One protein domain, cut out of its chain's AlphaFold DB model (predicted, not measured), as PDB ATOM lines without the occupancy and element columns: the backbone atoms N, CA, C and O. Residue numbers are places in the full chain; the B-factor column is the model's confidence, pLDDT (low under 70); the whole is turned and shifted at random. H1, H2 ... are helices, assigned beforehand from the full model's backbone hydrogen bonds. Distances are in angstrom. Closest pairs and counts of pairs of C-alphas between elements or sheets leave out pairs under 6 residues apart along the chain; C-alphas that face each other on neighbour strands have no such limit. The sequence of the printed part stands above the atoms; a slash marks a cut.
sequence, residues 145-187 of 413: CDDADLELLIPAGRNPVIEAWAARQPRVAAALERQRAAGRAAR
ATOM      1  N   CYS A 145      -7.398  -8.239  44.347       96.56
ATOM      2  CA  CYS A 145      -6.621  -9.447  44.617       96.56
ATOM      3  C   CYS A 145      -5.183  -9.354  44.103       96.56
ATOM      4  O   CYS A 145      -4.913  -8.887  42.983       96.56
ATOM      5  N   ASP A 146      -4.255  -9.901  44.881       95.75
ATOM      6  CA  ASP A 146      -2.938 -10.275  44.383       95.75
ATOM      7  C   ASP A 146      -2.972 -11.633  43.646       95.75
ATOM      8  O   ASP A 146      -4.026 -12.210  43.380       95.75
ATOM      9  N   ASP A 147      -1.812 -12.123  43.216       92.38
ATOM     10  CA  ASP A 147      -1.731 -13.378  42.466       92.38
ATOM     11  C   ASP A 147      -1.994 -14.628  43.326       92.38
ATOM     12  O   ASP A 147      -2.433 -15.637  42.772       92.38
ATOM     13  N   ALA A 148      -1.748 -14.571  44.638       91.81
ATOM     14  CA  ALA A 148      -2.031 -15.661  45.567       91.81
ATOM     15  C   ALA A 148      -3.529 -15.724  45.893       91.81
ATOM     16  O   ALA A 148      -4.120 -16.804  45.857       91.81
ATOM     17  N   ASP A 149      -4.164 -14.570  46.105       94.00
ATOM     18  CA  ASP A 149      -5.613 -14.448  46.284       94.00
ATOM     19  C   ASP A 149      -6.375 -15.024  45.081       94.00
ATOM     20  O   ASP A 149      -7.315 -15.807  45.230       94.00
ATOM     21  N   LEU A 150      -5.936 -14.689  43.860       94.50
ATOM     22  CA  LEU A 150      -6.529 -15.224  42.632       94.50
ATOM     23  C   LEU A 150      -6.386 -16.746  42.528       94.50
ATOM     24  O   LEU A 150      -7.274 -17.402  41.995       94.50
ATOM     25  N   GLU A 151      -5.290 -17.324  43.020       91.38
ATOM     26  CA  GLU A 151      -5.110 -18.780  43.039       91.38
ATOM     27  C   GLU A 151      -6.039 -19.469  44.045       91.38
ATOM     28  O   GLU A 151      -6.507 -20.575  43.764       91.38
ATOM     29  N   LEU A 152      -6.342 -18.813  45.170       91.81
ATOM     30  CA  LEU A 152      -7.301 -19.295  46.168       91.81
ATOM     31  C   LEU A 152      -8.752 -19.246  45.667       91.81
ATOM     32  O   LEU A 152      -9.531 -20.135  46.000       91.81
ATOM     33  N   LEU A 153      -9.106 -18.258  44.835       93.75
ATOM     34  CA  LEU A 153     -10.452 -18.124  44.261       93.75
ATOM     35  C   LEU A 153     -10.789 -19.174  43.200       93.75
ATOM     36  O   LEU A 153     -11.962 -19.372  42.889       93.75
ATOM     37  N   ILE A 154      -9.789 -19.810  42.589       93.31
ATOM     38  CA  ILE A 154     -10.012 -20.724  41.468       93.31
ATOM     39  C   ILE A 154     -10.272 -22.135  42.009       93.31
ATOM     40  O   ILE A 154      -9.354 -22.763  42.546       93.31
ATOM     41  N   PRO A 155     -11.471 -22.715  41.813       91.25
ATOM     42  CA  PRO A 155     -11.732 -24.087  42.227       91.25
ATOM     43  C   PRO A 155     -10.869 -25.080  41.438       91.25
ATOM     44  O   PRO A 155     -10.536 -24.856  40.278       91.25
ATOM     45  N   ALA A 156     -10.555 -26.237  42.029       85.31
ATOM     46  CA  ALA A 156      -9.738 -27.266  41.367       85.31
ATOM     47  C   ALA A 156     -10.400 -27.877  40.108       85.31
ATOM     48  O   ALA A 156      -9.727 -28.498  39.278       85.31
ATOM     49  N   GLY A 157     -11.728 -27.758  40.004       86.94
ATOM     50  CA  GLY A 157     -12.541 -28.233  38.889       86.94
ATOM     51  C   GLY A 157     -12.801 -27.161  37.830       86.94
ATOM     52  O   GLY A 157     -12.418 -26.003  37.958       86.94
ATOM     53  N   ARG A 158     -13.482 -27.555  36.751       92.00
ATOM     54  CA  ARG A 158     -13.976 -26.595  35.761       92.00
ATOM     55  C   ARG A 158     -15.092 -25.765  36.395       92.00
ATOM     56  O   ARG A 158     -16.066 -26.352  36.842       92.00
ATOM     57  N   ASN A 159     -14.967 -24.440  36.376       96.88
ATOM     58  CA  ASN A 159     -15.985 -23.528  36.889       96.88
ATOM     59  C   ASN A 159     -16.332 -22.468  35.818       96.88
ATOM     60  O   ASN A 159     -15.427 -21.773  35.343       96.88
ATOM     61  N   PRO A 160     -17.609 -22.336  35.410       97.69
ATOM     62  CA  PRO A 160     -18.014 -21.435  34.328       97.69
ATOM     63  C   PRO A 160     -17.839 -19.946  34.664       97.69
ATOM     64  O   PRO A 160     -17.586 -19.157  33.753       97.69
ATOM     65  N   VAL A 161     -17.925 -19.552  35.940       98.00
ATOM     66  CA  VAL A 161     -17.661 -18.172  36.386       98.00
ATOM     67  C   VAL A 161     -16.197 -17.828  36.129       98.00
ATOM     68  O   VAL A 161     -15.904 -16.847  35.446       98.00
ATOM     69  N   ILE A 162     -15.279 -18.689  36.578       97.81
ATOM     70  CA  ILE A 162     -13.838 -18.493  36.369       97.81
ATOM     71  C   ILE A 162     -13.479 -18.495  34.880       97.81
ATOM     72  O   ILE A 162     -12.659 -17.685  34.452       97.81
ATOM     73  N   GLU A 163     -14.098 -19.352  34.063       97.38
ATOM     74  CA  GLU A 163     -13.888 -19.335  32.607       97.38
ATOM     75  C   GLU A 163     -14.349 -18.016  31.971       97.38
ATOM     76  O   GLU A 163     -13.622 -17.431  31.165       97.38
ATOM     77  N   ALA A 164     -15.524 -17.517  32.363       97.75
ATOM     78  CA  ALA A 164     -16.054 -16.245  31.879       97.75
ATOM     79  C   ALA A 164     -15.213 -15.040  32.331       97.75
ATOM     80  O   ALA A 164     -15.116 -14.043  31.610       97.75
ATOM     81  N   TRP A 165     -14.612 -15.111  33.519       97.81
ATOM     82  CA  TRP A 165     -13.695 -14.093  34.030       97.81
ATOM     83  C   TRP A 165     -12.343 -14.153  33.322       97.81
ATOM     84  O   TRP A 165     -11.871 -13.129  32.841       97.81
ATOM     85  N   ALA A 166     -11.746 -15.337  33.163       97.12
ATOM     86  CA  ALA A 166     -10.479 -15.525  32.455       97.12
ATOM     87  C   ALA A 166     -10.540 -15.054  30.991       97.12
ATOM     88  O   ALA A 166      -9.554 -14.546  30.464       97.12
ATOM     89  N   ALA A 167     -11.701 -15.162  30.338       96.88
ATOM     90  CA  ALA A 167     -11.904 -14.635  28.988       96.88
ATOM     91  C   ALA A 167     -11.810 -13.097  28.902       96.88
ATOM     92  O   ALA A 167     -11.567 -12.562  27.820       96.88
ATOM     93  N   ARG A 168     -12.013 -12.386  30.019       95.88
ATOM     94  CA  ARG A 168     -12.061 -10.916  30.096       95.88
ATOM     95  C   ARG A 168     -10.890 -10.314  30.877       95.88
ATOM     96  O   ARG A 168     -10.486  -9.195  30.587       95.88
ATOM     97  N   GLN A 169     -10.320 -11.067  31.818       96.75
ATOM     98  CA  GLN A 169      -9.290 -10.621  32.752       96.75
ATOM     99  C   GLN A 169      -7.992 -11.432  32.586       96.75
ATOM    100  O   GLN A 169      -7.910 -12.577  33.049       96.75
ATOM    101  N   PRO A 170      -6.926 -10.847  32.002       96.25
ATOM    102  CA  PRO A 170      -5.653 -11.540  31.790       96.25
ATOM    103  C   PRO A 170      -5.008 -12.089  33.072       96.25
ATOM    104  O   PRO A 170      -4.392 -13.154  33.037       96.25
ATOM    105  N   ARG A 171      -5.168 -11.400  34.214       95.38
ATOM    106  CA  ARG A 171      -4.634 -11.858  35.511       95.38
ATOM    107  C   ARG A 171      -5.309 -13.149  35.987       95.38
ATOM    108  O   ARG A 171      -4.620 -14.083  36.389       95.38
ATOM    109  N   VAL A 172      -6.635 -13.237  35.855       95.81
ATOM    110  CA  VAL A 172      -7.408 -14.448  36.186       95.81
ATOM    111  C   VAL A 172      -7.028 -15.598  35.247       95.81
ATOM    112  O   VAL A 172      -6.819 -16.723  35.699       95.81
ATOM    113  N   ALA A 173      -6.854 -15.319  33.949       96.62
ATOM    114  CA  ALA A 173      -6.397 -16.318  32.982       96.62
ATOM    115  C   ALA A 173      -5.011 -16.887  33.328       96.62
ATOM    116  O   ALA A 173      -4.800 -18.099  33.252       96.62
ATOM    117  N   ALA A 174      -4.075 -16.029  33.744       95.75
ATOM    118  CA  ALA A 174      -2.741 -16.450  34.158       95.75
ATOM    119  C   ALA A 174      -2.781 -17.346  35.408       95.75
ATOM    120  O   ALA A 174      -2.154 -18.407  35.410       95.75
ATOM    121  N   ALA A 175      -3.552 -16.965  36.433       95.06
ATOM    122  CA  ALA A 175      -3.731 -17.767  37.645       95.06
ATOM    123  C   ALA A 175      -4.336 -19.152  37.335       95.06
ATOM    124  O   ALA A 175      -3.818 -20.179  37.784       95.06
ATOM    125  N   LEU A 176      -5.355 -19.207  36.469       95.31
ATOM    126  CA  LEU A 176      -5.979 -20.460  36.028       95.31
ATOM    127  C   LEU A 176      -4.988 -21.383  35.306       95.31
ATOM    128  O   LEU A 176      -4.955 -22.592  35.555       95.31
ATOM    129  N   GLU A 177      -4.145 -20.837  34.427       94.81
ATOM    130  CA  GLU A 177      -3.129 -21.632  33.735       94.81
ATOM    131  C   GLU A 177      -2.026 -22.135  34.670       94.81
ATOM    132  O   GLU A 177      -1.607 -23.292  34.534       94.81
ATOM    133  N   ARG A 178      -1.601 -21.336  35.661       92.50
ATOM    134  CA  ARG A 178      -0.665 -21.787  36.705       92.50
ATOM    135  C   ARG A 178      -1.243 -22.957  37.494       92.50
ATOM    136  O   ARG A 178      -0.581 -23.993  37.608       92.50
ATOM    137  N   GLN A 179      -2.492 -22.854  37.945       90.00
ATOM    138  CA  GLN A 179      -3.151 -23.927  38.689       90.00
ATOM    139  C   GLN A 179      -3.279 -25.212  37.849       90.00
ATOM    140  O   GLN A 179      -2.929 -26.310  38.297       90.00
ATOM    141  N   ARG A 180      -3.689 -25.095  36.578       91.00
ATOM    142  CA  ARG A 180      -3.757 -26.234  35.644       91.00
ATOM    143  C   ARG A 180      -2.385 -26.857  35.392       91.00
ATOM    144  O   ARG A 180      -2.274 -28.086  35.310       91.00
ATOM    145  N   ALA A 181      -1.338 -26.044  35.257       90.75
ATOM    146  CA  ALA A 181       0.033 -26.514  35.090       90.75
ATOM    147  C   ALA A 181       0.524 -27.271  36.330       90.75
ATOM    148  O   ALA A 181       1.038 -28.383  36.182       90.75
ATOM    149  N   ALA A 182       0.283 -26.733  37.528       86.81
ATOM    150  CA  ALA A 182       0.587 -27.391  38.794       86.81
ATOM    151  C   ALA A 182      -0.134 -28.745  38.911       86.81
ATOM    152  O   ALA A 182       0.500 -29.766  39.182       86.81
ATOM    153  N   GLY A 183      -1.429 -28.805  38.578       84.25
ATOM    154  CA  GLY A 183      -2.195 -30.055  38.560       84.25
ATOM    155  C   GLY A 183      -1.654 -31.093  37.561       84.25
ATOM    156  O   GLY A 183      -1.590 -32.287  37.866       84.25
ATOM    157  N   ARG A 184      -1.210 -30.667  36.368       86.94
ATOM    158  CA  ARG A 184      -0.539 -31.554  35.393       86.94
ATOM    159  C   ARG A 184       0.807 -32.060  35.916       86.94
ATOM    160  O   ARG A 184       1.100 -33.245  35.751       86.94
ATOM    161  N   ALA A 185       1.608 -31.192  36.528       85.25
ATOM    162  CA  ALA A 185       2.901 -31.553  37.101       85.25
ATOM    163  C   ALA A 185       2.743 -32.565  38.246       85.25
ATOM    164  O   ALA A 185       3.411 -33.598  38.236       85.25
ATOM    165  N   ALA A 186       1.790 -32.336  39.154       79.44
ATOM    166  CA  ALA A 186       1.473 -33.256  40.243       79.44
ATOM    167  C   ALA A 186       1.076 -34.652  39.727       79.44
ATOM    168  O   ALA A 186       1.596 -35.661  40.203       79.44
ATOM    169  N   ARG A 187       0.225 -34.728  38.691       76.44
ATOM    170  CA  ARG A 187      -0.147 -36.009  38.057       76.44
ATOM    171  C   ARG A 187       1.049 -36.731  37.429       76.44
ATOM    172  O   ARG A 187       1.165 -37.945  37.578       76.44
TER     173      ARG A 187
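AT A GLANCE: This is residues 145 to 187 of the 413 residues of an uncharacterized protein of Actinomadura geliboluensis (UniProt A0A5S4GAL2). Picture one long helix, H3, with two short helices set against its earlier part: H1 crosses it nearly at right angles, and H2 meets it at a corner through a tight turn. H1 and H2 stay apart from each other, and residues 180 to 187 of H3 run on past both, along the longest axis of the whole. The printed part has 43 residues with three named helices, H1, H2 and H3 in that order along the chain, and no named strand; its class is all helix. It is compact, with a radius of gyration of the C-alphas of 9.8 A, and the C-alphas span 29 by 21 by 14 A.

IN THESE COORDINATES: Start at Cys 145 and go on to C-alpha 147 at (-1.731, -13.378, 42.466), where H1 begins; it holds residues 147 to 153 and measures 10.1 A from first to last C-alpha. Pass through six residues and find C-alpha 160 at (-18.014, -21.435, 34.328), the first of H2, which holds residues 160 to 166 and measures 9.8 A. Three residues later H3 begins at Pro 170; it holds residues 170 to 187, measures 25.9 A and ends at C-alpha 187, at (-0.147, -36.009, 38.057).

HOW THE PARTS SIT: Look first at H1 and H3, which touch; their closest C-alphas are those of Glu 151 and Ala 175, 5.7 A apart. Their lines stand about perpendicular, at 74 degrees, and H3 touches H1 with residues 171 to 179 alone. Go on to H2, which is apart from H1. H2 and H3 touch only at the corner by their link, with H3 taking part through residues 172 to 176 alone; the closest C-alphas are those of Ala 166 and Ala 173, 4.2 A apart. These two helices run opposite ways at a steep tilt of 64 degrees. Along the backbones of H1, H2 and H3, every O i to N i+4 pair is within hydrogen-bond range.

THE WHOLE: The two C-alphas farthest apart are those of Arg 168 and Arg 187, 28.9 A; from the first printed C-alpha, Cys 145, to the last, Arg 187, it is 28.1 A. The printed part has no cut. The link from H1 to H2 is short, the link from H2 to H3 is tight, and neither is long. Read the B-factor column for the model's confidence: the mean pLDDT of the printed part is 92.8, that of H2 is 98 and that of H3 is 90, and no printed residue is under 70.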